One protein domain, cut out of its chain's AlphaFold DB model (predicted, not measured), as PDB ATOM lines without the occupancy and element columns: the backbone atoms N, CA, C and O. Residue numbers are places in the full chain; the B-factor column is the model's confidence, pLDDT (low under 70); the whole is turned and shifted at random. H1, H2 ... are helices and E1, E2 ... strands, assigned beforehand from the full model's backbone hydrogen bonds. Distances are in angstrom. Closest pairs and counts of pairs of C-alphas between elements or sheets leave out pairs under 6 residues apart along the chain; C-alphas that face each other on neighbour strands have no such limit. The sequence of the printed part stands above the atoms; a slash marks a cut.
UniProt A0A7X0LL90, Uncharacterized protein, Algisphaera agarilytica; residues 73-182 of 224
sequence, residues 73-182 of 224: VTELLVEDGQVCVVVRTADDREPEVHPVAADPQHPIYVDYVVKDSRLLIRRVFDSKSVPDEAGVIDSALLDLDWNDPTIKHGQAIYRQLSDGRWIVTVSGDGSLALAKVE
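Overview. This is residues 73 to 182 of the 224 residues of an uncharacterized protein of Algisphaera agarilytica (UniProt A0A7X0LL90). Two strongly twisted sheets sit face to face as a sandwich: five strands, E3, E2, E1, E7, E8, make one layer and three, E5, E4, E6, the other. The short helix H1 only grazes the smaller sheet, on the way between its two edge strands. You have 110 printed residues with one named helix and eight named strands, in the order E1 E2 E3 E4 E5 H1 E6 E7 E8; both sheets are antiparallel and the class is mostly strand. The whole is compact, with a radius of gyration of the C-alphas of 13.4 A and spans of 39 by 34 by 26 A.

Arrangement. Begin with the larger sheet: E3, residues 96 to 100, then E2, 82 to 88, E1, 73 to 79, E7, 164 to 170, and E8, 176 to 181. E1, E2 and E3 form a meander, each strand the antiparallel neighbour of the one before; look at N 75 and O 86, 2.8 A, and N 98 and O 85, 2.8 A. Beyond them, N 76 and O 166 of E1 and E7 are 2.8 A apart, and N 177 and O 169 of the hairpin E7 and E8 2.8 A. The other sheet runs E5, residues 118 to 126, E4, 108 to 115, and E6, 152 to 158, with N 120 and O 113 at 2.8 A and N 110 and O 156 at 2.9 A. The parts of the sheets that face each other are 10.4 A centre to centre, their strands at 15 degrees. Between edge strands of the two sheets, the closest C-alphas of E3 and E5 are those of Val 100 and Val 124, 6.7 A, and of E6 and E8 those of Ala 156 and Leu 176, 6.3 A. H1, residues 139 to 143, grazes the smaller sheet with residues 139 to 142; its one O i to N i+4 pair is out of hydrogen-bond range, while 1 of 2 O i to N i+3 pairs is within it. E5, H1, E6 is a split strand-helix-strand unit, with E4 between the two strands and a right-handed crossover.

Along the chain. Find C-alpha 73 at (110.560, 83.605, 119.970), where E1 begins and runs 18.5 A. E5, the longest strand by residues, goes 23.8 A from (108.092, 87.542, 112.601); E4 spans 22.4 A and E7 20.0 A. E8 ends at C-alpha 181, (114.809, 86.791, 131.881).

Size, cuts and confidence. The C-alphas of Asp 80 and Pro 149 are the two farthest apart, 40.0 A. The printed part has no cut; the link from E5 to H1, residues 127 to 138, is long. Mean pLDDT of the printed part is 79.1, and it is under 70 for 24 residues, among them 130 to 143 and 171 to 175.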
ATOM      1  N   VAL A  73     109.833  82.757 119.026       67.12
ATOM      2  CA  VAL A  73     110.560  83.605 119.970       67.12
ATOM      3  C   VAL A  73     112.036  83.332 119.760       67.12
ATOM      4  O   VAL A  73     112.477  82.186 119.850       67.12
ATOM      5  N   THR A  74     112.793  84.384 119.455       79.06
ATOM      6  CA  THR A  74     114.247  84.277 119.354       79.06
ATOM      7  C   THR A  74     114.883  84.818 120.628       79.06
ATOM      8  O   THR A  74     114.657  85.964 121.019       79.06
ATOM      9  N   GLU A  75     115.676  83.981 121.284       86.75
ATOM     10  CA  GLU A  75     116.377  84.281 122.527       86.75
ATOM     11  C   GLU A  75     117.891  84.266 122.274       86.75
ATOM     12  O   GLU A  75     118.388  83.549 121.404       86.75
ATOM     13  N   LEU A  76     118.639  85.042 123.055       88.06
ATOM     14  CA  LEU A  76     120.085  84.902 123.192       88.06
ATOM     15  C   LEU A  76     120.365  84.248 124.545       88.06
ATOM     16  O   LEU A  76     120.033  84.807 125.592       88.06
ATOM     17  N   LEU A  77     120.963  83.066 124.523       90.81
ATOM     18  CA  LEU A  77     121.418  82.355 125.709       90.81
ATOM     19  C   LEU A  77     122.918  82.584 125.866       90.81
ATOM     20  O   LEU A  77     123.677  82.345 124.927       90.81
ATOM     21  N   VAL A  78     123.340  83.057 127.036       91.44
ATOM     22  CA  VAL A  78     124.758  83.173 127.382       91.44
ATOM     23  C   VAL A  78     125.053  82.196 128.509       91.44
ATOM     24  O   VAL A  78     124.561  82.376 129.621       91.44
ATOM     25  N   GLU A  79     125.843  81.170 128.219       90.25
ATOM     26  CA  GLU A  79     126.269  80.155 129.186       90.25
ATOM     27  C   GLU A  79     127.761  79.883 129.011       90.25
ATOM     28  O   GLU A  79     128.256  79.810 127.886       90.25
ATOM     29  N   ASP A  80     128.489  79.776 130.124       88.75
ATOM     30  CA  ASP A  80     129.929  79.486 130.150       88.75
ATOM     31  C   ASP A  80     130.778  80.404 129.240       88.75
ATOM     32  O   ASP A  80     131.804  80.004 128.684       88.75
ATOM     33  N   GLY A  81     130.361  81.667 129.086       87.75
ATOM     34  CA  GLY A  81     131.034  82.648 128.230       87.75
ATOM     35  C   GLY A  81     130.812  82.452 126.725       87.75
ATOM     36  O   GLY A  81     131.494  83.097 125.930       87.75
ATOM     37  N   GLN A  82     129.867  81.601 126.324       89.50
ATOM     38  CA  GLN A  82     129.478  81.373 124.938       89.50
ATOM     39  C   GLN A  82     128.082  81.948 124.666       89.50
ATOM     40  O   GLN A  82     127.165  81.782 125.465       89.50
ATOM     41  N   VAL A  83     127.912  82.616 123.520       89.44
ATOM     42  CA  VAL A  83     126.609  83.115 123.058       89.44
ATOM     43  C   VAL A  83     125.966  82.093 122.125       89.44
ATOM     44  O   VAL A  83     126.570  81.654 121.145       89.44
ATOM     45  N   CYS A  84     124.713  81.757 122.396       89.81
ATOM     46  CA  CYS A  84     123.876  80.901 121.570       89.81
ATOM     47  C   CYS A  84     122.598  81.650 121.188       89.81
ATOM     48  O   CYS A  84     122.020  82.362 122.006       89.81
ATOM     49  N   VAL A  85     122.129  81.471 119.956       87.62
ATOM     50  CA  VAL A  85     120.776  81.879 119.567       87.62
ATOM     51  C   VAL A  85     119.850  80.694 119.743       87.62
ATOM     52  O   VAL A  85     120.119  79.620 119.213       87.62
ATOM     53  N   VAL A  86     118.769  80.891 120.487       87.25
ATOM     54  CA  VAL A  86     117.754  79.871 120.721       87.25
ATOM     55  C   VAL A  86     116.483  80.290 120.001       87.25
ATOM     56  O   VAL A  86     115.944  81.367 120.257       87.25
ATOM     57  N   VAL A  87     116.002  79.446 119.095       82.06
ATOM     58  CA  VAL A  87     114.740  79.659 118.384       82.06
ATOM     59  C   VAL A  87     113.697  78.725 118.982       82.06
ATOM     60  O   VAL A  87     113.803  77.502 118.883       82.06
ATOM     61  N   ARG A  88     112.678  79.305 119.624       78.12
ATOM     62  CA  ARG A  88     111.533  78.570 120.172       78.12
ATOM     63  C   ARG A  88     110.330  78.750 119.266       78.12
ATOM     64  O   ARG A  88     109.931  79.873 118.968       78.12
ATOM     65  N   THR A  89     109.742  77.639 118.848       70.75
ATOM     66  CA  THR A  89     108.475  77.623 118.110       70.75
ATOM     67  C   THR A  89     107.359  77.163 119.040       70.75
ATOM     68  O   THR A  89     107.616  76.434 119.995       70.75
ATOM     69  N   ALA A  90     106.121  77.584 118.783       66.62
ATOM     70  CA  ALA A  90     104.968  77.186 119.593       66.62
ATOM     71  C   ALA A  90     104.525  75.723 119.363       66.62
ATOM     72  O   ALA A  90     103.569  75.270 119.982       66.62
ATOM     73  N   ASP A  91     105.208  74.980 118.486       65.94
ATOM     74  CA  ASP A  91     104.840  73.625 118.055       65.94
ATOM     75  C   ASP A  91     105.278  72.517 119.042       65.94
ATOM     76  O   ASP A  91     105.408  71.359 118.642       65.94
ATOM     77  N   ASP A  92     105.556  72.854 120.309       61.31
ATOM     78  CA  ASP A  92     106.041  71.929 121.356       61.31
ATOM     79  C   ASP A  92     107.329  71.156 120.980       61.31
ATOM     80  O   ASP A  92     107.671  70.121 121.560       61.31
ATOM     81  N   ARG A  93     108.071  71.651 119.982       71.12
ATOM     82  CA  ARG A  93     109.358  71.083 119.563       71.12
ATOM     83  C   ARG A  93     110.475  71.562 120.480       71.12
ATOM     84  O   ARG A  93     110.425  72.672 121.009       71.12
ATOM     85  N   GLU A  94     111.511  70.735 120.618       78.06
ATOM     86  CA  GLU A  94     112.728  71.142 121.320       78.06
ATOM     87  C   GLU A  94     113.301  72.427 120.686       78.06
ATOM     88  O   GLU A  94     113.328  72.531 119.455       78.06
ATOM     89  N   PRO A  95     113.734  73.412 121.496       80.56
ATOM     90  CA  PRO A  95     114.313  74.647 120.981       80.56
ATOM     91  C   PRO A  95     115.540  74.376 120.108       80.56
ATOM     92  O   PRO A  95     116.423  73.606 120.489       80.56
ATOM     93  N   GLU A  96     115.636  75.057 118.969       82.44
ATOM     94  CA  GLU A  96     116.827  74.986 118.124       82.44
ATOM     95  C   GLU A  96     117.896  75.926 118.691       82.44
ATOM     96  O   GLU A  96     117.677  77.132 118.811       82.44
ATOM     97  N   VAL A  97     119.045  75.369 119.085       86.50
ATOM     98  CA  VAL A  97     120.152  76.114 119.699       86.50
ATOM     99  C   VAL A  97     121.307  76.227 118.709       86.50
ATOM    100  O   VAL A  97     121.911  75.227 118.318       86.50
ATOM    101  N   HIS A  98     121.647  77.458 118.341       86.25
ATOM    102  CA  HIS A  98     122.704  77.779 117.390       86.25
ATOM    103  C   HIS A  98     123.861  78.483 118.104       86.25
ATOM    104  O   HIS A  98     123.725  79.651 118.478       86.25
ATOM    105  N   PRO A  99     125.008  77.813 118.305       87.00
ATOM    106  CA  PRO A  99     126.175  78.453 118.892       87.00
ATOM    107  C   PRO A  99     126.739  79.516 117.946       87.00
ATOM    108  O   PRO A  99     126.854  79.300 116.739       87.00
ATOM    109  N   VAL A 100     127.133  80.654 118.511       86.75
ATOM    110  CA  VAL A 100     127.685  81.787 117.771       86.75
ATOM    111  C   VAL A 100     129.120  82.035 118.217       86.75
ATOM    112  O   VAL A 100     129.426  82.045 119.407       86.75
ATOM    113  N   ALA A 101     130.011  82.281 117.256       85.38
ATOM    114  CA  ALA A 101     131.386  82.700 117.513       85.38
ATOM    115  C   ALA A 101     131.450  84.192 117.906       85.38
ATOM    116  O   ALA A 101     132.003  85.016 117.176       85.38
ATOM    117  N   ALA A 102     130.832  84.540 119.036       86.31
ATOM    118  CA  ALA A 102     130.833  85.880 119.612       86.31
ATOM    119  C   ALA A 102     131.179  85.822 121.107       86.31
ATOM    120  O   ALA A 102     130.663  84.981 121.842       86.31
ATOM    121  N   ASP A 103     132.047  86.726 121.544       88.31
ATOM    122  CA  ASP A 103     132.476  86.898 122.925       88.31
ATOM    123  C   ASP A 103     131.528  87.875 123.653       88.31
ATOM    124  O   ASP A 103     131.505  89.069 123.323       88.31
ATOM    125  N   PRO A 104     130.777  87.414 124.675       89.88
ATOM    126  CA  PRO A 104     129.791  88.226 125.394       89.88
ATOM    127  C   PRO A 104     130.398  89.404 126.176       89.88
ATOM    128  O   PRO A 104     129.666  90.305 126.599       89.88
ATOM    129  N   GLN A 105     131.726  89.432 126.362       89.81
ATOM    130  CA  GLN A 105     132.442  90.542 127.002       89.81
ATOM    131  C   GLN A 105     132.579  91.774 126.093       89.81
ATOM    132  O   GLN A 105     132.859  92.877 126.583       89.81
ATOM    133  N   HIS A 106     132.381  91.605 124.784       89.69
ATOM    134  CA  HIS A 106     132.399  92.678 123.795       89.69
ATOM    135  C   HIS A 106     130.976  93.084 123.386       89.69
ATOM    136  O   HIS A 106     130.020  92.346 123.626       89.69
ATOM    137  N   PRO A 107     130.818  94.253 122.735       89.62
ATOM    138  CA  PRO A 107     129.545  94.617 122.141       89.62
ATOM    139  C   PRO A 107     129.080  93.568 121.132       89.62
ATOM    140  O   PRO A 107     129.792  93.280 120.171       89.62
ATOM    141  N   ILE A 108     127.882  93.036 121.364       89.94
ATOM    142  CA  ILE A 108     127.207  92.066 120.512       89.94
ATOM    143  C   ILE A 108     126.314  92.811 119.527       89.94
ATOM    144  O   ILE A 108     125.437  93.586 119.912       89.94
ATOM    145  N   TYR A 109     126.540  92.554 118.251       89.06
ATOM    146  CA  TYR A 109     125.781  93.054 117.124       89.06
ATOM    147  C   TYR A 109     124.805  91.968 116.684       89.06
ATOM    148  O   TYR A 109     125.203  90.838 116.401       89.06
ATOM    149  N   VAL A 110     123.526  92.322 116.614       88.12
ATOM    150  CA  VAL A 110     122.455  91.438 116.153       88.12
ATOM    151  C   VAL A 110     121.857  92.054 114.909       88.12
ATOM    152  O   VAL A 110     121.303  93.152 114.950       88.12
ATOM    153  N   ASP A 111     121.992  91.348 113.800       86.62
ATOM    154  CA  ASP A 111     121.403  91.727 112.529       86.62
ATOM    155  C   ASP A 111     120.127  90.922 112.308       86.62
ATOM    156  O   ASP A 111     120.128  89.692 112.434       86.62
ATOM    157  N   TYR A 112     119.034  91.620 112.022       85.25
ATOM    158  CA  TYR A 112     117.704  91.043 112.058       85.25
ATOM    159  C   TYR A 112     116.820  91.513 110.912       85.25
ATOM    160  O   TYR A 112     116.989  92.588 110.331       85.25
ATOM    161  N   VAL A 113     115.818  90.686 110.642       83.75
ATOM    162  CA  VAL A 113     114.757  90.938 109.682       83.75
ATOM    163  C   VAL A 113     113.418  90.762 110.375       83.75
ATOM    164  O   VAL A 113     113.216  89.816 111.129       83.75
ATOM    165  N   VAL A 114     112.497  91.678 110.103       80.44
ATOM    166  CA  VAL A 114     111.089  91.557 110.455       80.44
ATOM    167  C   VAL A 114     110.301  91.401 109.166       80.44
ATOM    168  O   VAL A 114     110.238  92.322 108.348       80.44
ATOM    169  N   LYS A 115     109.705  90.223 108.994       76.69
ATOM    170  CA  LYS A 115     108.861  89.880 107.848       76.69
ATOM    171  C   LYS A 115     107.602  89.192 108.355       76.69
ATOM    172  O   LYS A 115     107.697  88.305 109.197       76.69
ATOM    173  N   ASP A 116     106.434  89.616 107.877       70.69
ATOM    174  CA  ASP A 116     105.135  89.059 108.288       70.69
ATOM    175  C   ASP A 116     104.941  89.049 109.820       70.69
ATOM    176  O   ASP A 116     104.445  88.086 110.396       70.69
ATOM    177  N   SER A 117     105.395  90.115 110.496       69.62
ATOM    178  CA  SER A 117     105.410  90.253 111.967       69.62
ATOM    179  C   SER A 117     106.291  89.243 112.718       69.62
ATOM    180  O   SER A 117     106.244  89.181 113.944       69.62
ATOM    181  N   ARG A 118     107.138  88.487 112.014       71.75
ATOM    182  CA  ARG A 118     108.092  87.542 112.601       71.75
ATOM    183  C   ARG A 118     109.468  88.182 112.671       71.75
ATOM    184  O   ARG A 118     109.957  88.702 111.667       71.75
ATOM    185  N   LEU A 119     110.085  88.126 113.847       76.75
ATOM    186  CA  LEU A 119     111.485  88.480 114.029       76.75
ATOM    187  C   LEU A 119     112.359  87.286 113.655       76.75
ATOM    188  O   LEU A 119     112.182  86.197 114.192       76.75
ATOM    189  N   LEU A 120     113.316  87.514 112.768       78.38
ATOM    190  CA  LEU A 120     114.274  86.517 112.330       78.38
ATOM    191  C   LEU A 120     115.679  87.099 112.508       78.38
ATOM    192  O   LEU A 120     115.994  88.161 111.963       78.38
ATOM    193  N   ILE A 121     116.519  86.428 113.298       82.44
ATOM    194  CA  ILE A 121     117.911  86.841 113.485       82.44
ATOM    195  C   ILE A 121     118.740  86.255 112.347       82.44
ATOM    196  O   ILE A 121     118.840  85.043 112.186       82.44
ATOM    197  N   ARG A 122     119.356  87.134 111.556       83.69
ATOM    198  CA  ARG A 122     120.205  86.742 110.433       83.69
ATOM    199  C   ARG A 122     121.583  86.335 110.916       83.69
ATOM    200  O   ARG A 122     122.098  85.304 110.493       83.69
ATOM    201  N   ARG A 123     122.190  87.182 111.748       85.06
ATOM    202  CA  ARG A 123     123.565  87.026 112.230       85.06
ATOM    203  C   ARG A 123     123.694  87.616 113.624       85.06
ATOM    204  O   ARG A 123     123.107  88.659 113.916       85.06
ATOM    205  N   VAL A 124     124.535  86.992 114.436       87.50
ATOM    206  CA  VAL A 124     125.010  87.542 115.707       87.50
ATOM    207  C   VAL A 124     126.534  87.521 115.679       87.50
ATOM    208  O   VAL A 124     127.126  86.535 115.246       87.50
ATOM    209  N   PHE A 125     127.172  88.621 116.068       89.62
ATOM    210  CA  PHE A 125     128.631  88.748 116.063       89.62
ATOM    211  C   PHE A 125     129.113  89.776 117.077       89.62
ATOM    212  O   PHE A 125     128.329  90.591 117.551       89.62
ATOM    213  N   ASP A 126     130.401  89.754 117.403       89.06
ATOM    214  CA  ASP A 126     131.032  90.797 118.207       89.06
ATOM    215  C   ASP A 126     131.908  91.726 117.341       89.06
ATOM    216  O   ASP A 126     131.982  91.593 116.121       89.06
ATOM    217  N   SER A 127     132.570  92.708 117.953       85.25
ATOM    218  CA  SER A 127     133.432  93.662 117.235       85.25
ATOM    219  C   SER A 127     134.723  93.067 116.647       85.25
ATOM    220  O   SER A 127     135.421  93.752 115.895       85.25
ATOM    221  N   LYS A 128     135.070  91.830 117.004       82.44
ATOM    222  CA  LYS A 128     136.255  91.077 116.580       82.44
ATOM    223  C   LYS A 128     135.916  89.955 115.594       82.44
ATOM    224  O   LYS A 128     136.791  89.602 114.805       82.44
ATOM    225  N   SER A 129     134.698  89.417 115.608       75.50
ATOM    226  CA  SER A 129     134.237  88.413 114.646       75.50
ATOM    227  C   SER A 129     133.997  89.049 113.273       75.50
ATOM    228  O   SER A 129     133.417  90.131 113.156       75.50
ATOM    229  N   VAL A 130     134.415  88.376 112.198       65.69
ATOM    230  CA  VAL A 130     134.134  88.847 110.835       65.69
ATOM    231  C   VAL A 130     132.633  88.669 110.547       65.69
ATOM    232  O   VAL A 130     132.103  87.591 110.818       65.69
ATOM    233  N   PRO A 131     131.924  89.654 109.956       63.06
ATOM    234  CA  PRO A 131     130.480  89.556 109.703       63.06
ATOM    235  C   PRO A 131     130.037  88.380 108.819       63.06
ATOM    236  O   PRO A 131     128.861  88.025 108.839       63.06
ATOM    237  N   ASP A 132     130.945  87.799 108.030       58.44
ATOM    238  CA  ASP A 132     130.690  86.615 107.193       58.44
ATOM    239  C   ASP A 132     131.003  85.285 107.907       58.44
ATOM    240  O   ASP A 132     130.560  84.233 107.455       58.44
ATOM    241  N   GLU A 133     131.708  85.327 109.042       53.38
ATOM    242  CA  GLU A 133     131.918  84.191 109.958       53.38
ATOM    243  C   GLU A 133     130.895  84.185 111.111       53.38
ATOM    244  O   GLU A 133     130.799  83.225 111.875       53.38
ATOM    245  N   ALA A 134     130.106  85.258 111.222       54.75
ATOM    246  CA  ALA A 134     128.962  85.376 112.108       54.75
ATOM    247  C   ALA A 134     127.918  84.322 111.724       54.75
ATOM    248  O   ALA A 134     127.321  84.416 110.650       54.75
ATOM    249  N   GLY A 135     127.726  83.310 112.573       57.81
ATOM    250  CA  GLY A 135     126.840  82.177 112.306       57.81
ATOM    251  C   GLY A 135     125.495  82.628 111.737       57.81
ATOM    252  O   GLY A 135     124.731  83.326 112.408       57.81
ATOM    253  N   VAL A 136     125.232  82.264 110.479       62.75
ATOM    254  CA  VAL A 136     123.924  82.463 109.855       62.75
ATOM    255  C   VAL A 136     122.978  81.478 110.519       62.75
ATOM    256  O   VAL A 136     123.119  80.270 110.338       62.75
ATOM    257  N   ILE A 137     122.061  82.001 111.327       68.62
ATOM    258  CA  ILE A 137     121.129  81.181 112.112       68.62
ATOM    259  C   ILE A 137     120.054  80.597 111.198       68.62
ATOM    260  O   ILE A 137     119.754  79.412 111.288       68.62
ATOM    261  N   ASP A 138     119.551  81.399 110.256       66.62
ATOM    262  CA  ASP A 138     118.543  80.965 109.296       66.62
ATOM    263  C   ASP A 138     118.992  81.235 107.851       66.62
ATOM    264  O   ASP A 138     119.011  82.366 107.361       66.62
ATOM    265  N   SER A 139     119.365  80.157 107.158       60.78
ATOM    266  CA  SER A 139     119.772  80.200 105.749       60.78
ATOM    267  C   SER A 139     118.642  80.606 104.796       60.78
ATOM    268  O   SER A 139     118.932  81.162 103.740       60.78
ATOM    269  N   ALA A 140     117.370  80.423 105.176       64.88
ATOM    270  CA  ALA A 140     116.230  80.832 104.356       64.88
ATOM    271  C   ALA A 140     116.116  82.363 104.234       64.88
ATOM    272  O   ALA A 140     115.466  82.873 103.322       64.88
ATOM    273  N   LEU A 141     116.787  83.114 105.116       65.00
ATOM    274  CA  LEU A 141     116.877  84.575 105.049       65.00
ATOM    275  C   LEU A 141     117.814  85.082 103.952       65.00
ATOM    276  O   LEU A 141     117.759  86.261 103.605       65.00
ATOM    277  N   LEU A 142     118.698  84.229 103.427       63.75
ATOM    278  CA  LEU A 142     119.662  84.624 102.397       63.75
ATOM    279  C   LEU A 142     118.984  84.892 101.045       63.75
ATOM    280  O   LEU A 142     119.483  85.716 100.280       63.75
ATOM    281  N   ASP A 143     117.828  84.270 100.804       68.81
ATOM    282  CA  ASP A 143     117.076  84.348  99.546       68.81
ATOM    283  C   ASP A 143     115.966  85.422  99.549       68.81
ATOM    284  O   ASP A 143     115.158  85.495  98.623       68.81
ATOM    285  N   LEU A 144     115.889  86.266 100.587       76.00
ATOM    286  CA  LEU A 144     114.885  87.333 100.670       76.00
ATOM    287  C   LEU A 144     115.189  88.497  99.711       76.00
ATOM    288  O   LEU A 144     116.334  88.932  99.583       76.00
ATOM    289  N   ASP A 145     114.145  89.059  99.089       81.06
ATOM    290  CA  ASP A 145     114.254  90.322  98.349       81.06
ATOM    291  C   ASP A 145     114.292  91.505  99.321       81.06
ATOM    292  O   ASP A 145     113.268  91.993  99.788       81.06
ATOM    293  N   TRP A 146     115.493  91.989  99.616       80.44
ATOM    294  CA  TRP A 146     115.737  93.100 100.540       80.44
ATOM    295  C   TRP A 146     115.114  94.437 100.118       80.44
ATOM    296  O   TRP A 146     115.065  95.359 100.930       80.44
ATOM    297  N   ASN A 147     114.666  94.561  98.864       82.50
ATOM    298  CA  ASN A 147     113.970  95.753  98.383       82.50
ATOM    299  C   ASN A 147     112.449  95.665  98.556       82.50
ATOM    300  O   ASN A 147     111.752  96.632  98.242       82.50
ATOM    301  N   ASP A 148     111.930  94.533  99.037       83.81
ATOM    302  CA  ASP A 148     110.516  94.380  99.337       83.81
ATOM    303  C   ASP A 148     110.118  95.368 100.454       83.81
ATOM    304  O   ASP A 148     110.650  95.296 101.566       83.81
ATOM    305  N   PRO A 149     109.175  96.296 100.202       82.38
ATOM    306  CA  PRO A 149     108.758  97.291 101.190       82.38
ATOM    307  C   PRO A 149     108.067  96.683 102.421       82.38
ATOM    308  O   PRO A 149     107.882  97.379 103.421       82.38
ATOM    309  N   THR A 150     107.663  95.412 102.363       79.56
ATOM    310  CA  THR A 150     107.105  94.675 103.505       79.56
ATOM    311  C   THR A 150     108.184  94.144 104.450       79.56
ATOM    312  O   THR A 150     107.885  93.838 105.606       79.56
ATOM    313  N   ILE A 151     109.439  94.081 103.995       81.56
ATOM    314  CA  ILE A 151     110.573  93.597 104.777       81.56
ATOM    315  C   ILE A 151     111.237  94.774 105.484       81.56
ATOM    316  O   ILE A 151     111.788  95.686 104.867       81.56
ATOM    317  N   LYS A 152     111.237  94.731 106.816       83.12
ATOM    318  CA  LYS A 152     112.020  95.655 107.639       83.12
ATOM    319  C   LYS A 152     113.278  94.942 108.102       83.12
ATOM    320  O   LYS A 152     113.221  93.782 108.488       83.12
ATOM    321  N   HIS A 153     114.410  95.623 108.089       85.88
ATOM    322  CA  HIS A 153     115.668  95.076 108.585       85.88
ATOM    323  C   HIS A 153     116.391  96.125 109.416       85.88
ATOM    324  O   HIS A 153     116.140  97.327 109.284       85.88
ATOM    325  N   GLY A 154     117.279  95.670 110.286       84.25
ATOM    326  CA  GLY A 154     118.018  96.557 111.161       84.25
ATOM    327  C   GLY A 154     119.156  95.850 111.866       84.25
ATOM    328  O   GLY A 154     119.340  94.641 111.765       84.25
ATOM    329  N   GLN A 155     119.915  96.644 112.611       86.06
ATOM    330  CA  GLN A 155     120.982  96.153 113.461       86.06
ATOM    331  C   GLN A 155     120.798  96.709 114.868       86.06
ATOM    332  O   GLN A 155     120.641  97.917 115.054       86.06
ATOM    333  N   ALA A 156     120.845  95.822 115.852       86.25
ATOM    334  CA  ALA A 156     120.888  96.167 117.262       86.25
ATOM    335  C   ALA A 156     122.294  95.935 117.817       86.25
ATOM    336  O   ALA A 156     123.010  95.039 117.369       86.25
ATOM    337  N   ILE A 157     122.693  96.760 118.786       88.06
ATOM    338  CA  ILE A 157     123.999  96.666 119.443       88.06
ATOM    339  C   ILE A 157     123.774  96.601 120.950       88.06
ATOM    340  O   ILE A 157     123.240  97.539 121.547       88.06
ATOM    341  N   TYR A 158     124.240  95.525 121.570       86.94
ATOM    342  CA  TYR A 158     124.185  95.303 123.010       86.94
ATOM    343  C   TYR A 158     125.592  95.379 123.580       86.94
ATOM    344  O   TYR A 158     126.494  94.720 123.087       86.94
ATOM    345  N   ARG A 159     125.818  96.218 124.599       85.56
ATOM    346  CA  ARG A 159     127.185  96.533 125.056       85.56
ATOM    347  C   ARG A 159     127.928  95.330 125.626       85.56
ATOM    348  O   ARG A 159     129.099  95.175 125.310       85.56
ATOM    349  N   GLN A 160     127.270  94.573 126.496       85.25
ATOM    350  CA  GLN A 160     127.781  93.368 127.144       85.25
ATOM    351  C   GLN A 160     126.581  92.522 127.555       85.25
ATOM    352  O   GLN A 160     125.573  93.075 128.010       85.25
ATOM    353  N   LEU A 161     126.696  91.207 127.410       86.25
ATOM    354  CA  LEU A 161     125.696  90.260 127.885       86.25
ATOM    355  C   LEU A 161     126.291  89.480 129.055       86.25
ATOM    356  O   LEU A 161     127.414  88.995 128.982       86.25
ATOM    357  N   SER A 162     125.548  89.409 130.155       88.56
ATOM    358  CA  SER A 162     125.894  88.515 131.264       88.56
ATOM    359  C   SER A 162     125.225  87.166 131.061       88.56
ATOM    360  O   SER A 162     124.209  87.092 130.364       88.56
ATOM    361  N   ASP A 163     125.767  86.152 131.727       89.69
ATOM    362  CA  ASP A 163     125.205  84.806 131.757       89.69
ATOM    363  C   ASP A 163     123.705  84.826 132.078       89.69
ATOM    364  O   ASP A 163     123.233  85.638 132.890       89.69
ATOM    365  N   GLY A 164     122.970  83.946 131.405       88.38
ATOM    366  CA  GLY A 164     121.522  83.813 131.479       88.38
ATOM    367  C   GLY A 164     120.834  84.016 130.130       88.38
ATOM    368  O   GLY A 164     121.461  84.169 129.076       88.38
ATOM    369  N   ARG A 165     119.502  84.018 130.174       87.94
ATOM    370  CA  ARG A 165     118.639  84.085 128.990       87.94
ATOM    371  C   ARG A 165     118.158  85.508 128.709       87.94
ATOM    372  O   ARG A 165     117.693  86.214 129.602       87.94
ATOM    373  N   TRP A 166     118.212  85.912 127.445       87.69
ATOM    374  CA  TRP A 166     117.792  87.229 126.976       87.69
ATOM    375  C   TRP A 166     116.754  87.090 125.860       87.69
ATOM    376  O   TRP A 166     117.045  86.509 124.819       87.69
ATOM    377  N   ILE A 167     115.553  87.640 126.040       83.69
ATOM    378  CA  ILE A 167     114.530  87.655 124.983       83.69
ATOM    379  C   ILE A 167     114.770  88.854 124.079       83.69
ATOM    380  O   ILE A 167     114.900  89.985 124.561       83.69
ATOM    381  N   VAL A 168     114.750  88.605 122.772       81.06
ATOM    382  CA  VAL A 168     114.755  89.639 121.744       81.06
ATOM    383  C   VAL A 168     113.312  89.914 121.310       81.06
ATOM    384  O   VAL A 168     112.621  89.016 120.832       81.06
ATOM    385  N   THR A 169     112.838  91.149 121.468       75.88
ATOM    386  CA  THR A 169     111.496  91.572 121.030       75.88
ATOM    387  C   THR A 169     111.573  92.752 120.074       75.88
ATOM    388  O   THR A 169     112.461  93.592 120.171       75.88
ATOM    389  N   VAL A 170     110.632  92.830 119.134       71.31
ATOM    390  CA  VAL A 170     110.478  93.993 118.248       71.31
ATOM    391  C   VAL A 170     109.499  94.963 118.904       71.31
ATOM    392  O   VAL A 170     108.367  94.586 119.209       71.31
ATOM    393  N   SER A 171     109.903  96.210 119.126       66.75
ATOM    394  CA  SER A 171     109.002  97.264 119.595       66.75
ATOM    395  C   SER A 171     108.125  97.799 118.461       66.75
ATOM    396  O   SER A 171     108.398  97.603 117.278       66.75
ATOM    397  N   GLY A 172     107.046  98.510 118.808       53.00
ATOM    398  CA  GLY A 172     106.067  99.016 117.833       53.00
ATOM    399  C   GLY A 172     106.626  99.981 116.774       53.00
ATOM    400  O   GLY A 172     105.984 100.198 115.749       53.00
ATOM    401  N   ASP A 173     107.821 100.536 116.983       61.00
ATOM    402  CA  ASP A 173     108.558 101.357 116.015       61.00
ATOM    403  C   ASP A 173     109.491 100.544 115.088       61.00
ATOM    404  O   ASP A 173     110.078 101.101 114.162       61.00
ATOM    405  N   GLY A 174     109.594  99.225 115.288       58.91
ATOM    406  CA  GLY A 174     110.449  98.316 114.523       58.91
ATOM    407  C   GLY A 174     111.883  98.183 115.049       58.91
ATOM    408  O   GLY A 174     112.685  97.487 114.420       58.91
ATOM    409  N   SER A 175     112.221  98.826 116.172       62.12
ATOM    410  CA  SER A 175     113.508  98.615 116.842       62.12
ATOM    411  C   SER A 175     113.503  97.327 117.678       62.12
ATOM    412  O   SER A 175     112.446  96.781 117.993       62.12
ATOM    413  N   LEU A 176     114.686  96.784 117.981       70.62
ATOM    414  CA  LEU A 176     114.802  95.636 118.882       70.62
ATOM    415  C   LEU A 176     114.992  96.080 120.327       70.62
ATOM    416  O   LEU A 176     115.925  96.817 120.648       70.62
ATOM    417  N   ALA A 177     114.163  95.533 121.205       74.12
ATOM    418  CA  ALA A 177     114.352  95.541 122.641       74.12
ATOM    419  C   ALA A 177     114.936  94.196 123.096       74.12
ATOM    420  O   ALA A 177     114.652  93.142 122.528       74.12
ATOM    421  N   LEU A 178     115.777  94.244 124.128       79.94
ATOM    422  CA  LEU A 178     116.347  93.060 124.763       79.94
ATOM    423  C   LEU A 178     116.034  93.107 126.252       79.94
ATOM    424  O   LEU A 178     116.322  94.109 126.911       79.94
ATOM    425  N   ALA A 179     115.463  92.028 126.773       80.38
ATOM    426  CA  ALA A 179     115.149  91.889 128.186       80.38
ATOM    427  C   ALA A 179     115.802  90.622 128.739       80.38
ATOM    428  O   ALA A 179     115.630  89.538 128.181       80.38
ATOM    429  N   LYS A 180     116.551  90.760 129.838       79.75
ATOM    430  CA  LYS A 180     117.052  89.604 130.583       79.75
ATOM    431  C   LYS A 180     115.878  88.933 131.290       79.75
ATOM    432  O   LYS A 180     115.083  89.619 131.929       79.75
ATOM    433  N   VAL A 181     115.794  87.616 131.184       81.31
ATOM    434  CA  VAL A 181     114.809  86.791 131.881       81.31
ATOM    435  C   VAL A 181     115.512  86.095 133.031       81.31
ATOM    436  O   VAL A 181     116.644  85.641 132.877       81.31
ATOM    437  N   GLU A 182     114.856  86.016 134.182       77.69
ATOM    438  CA  GLU A 182     115.334  85.171 135.275       77.69
ATOM    439  C   GLU A 182     115.265  83.691 134.861       77.69
ATOM    440  O   GLU A 182     114.353  83.278 134.139       77.69
TER     441      GLU A 182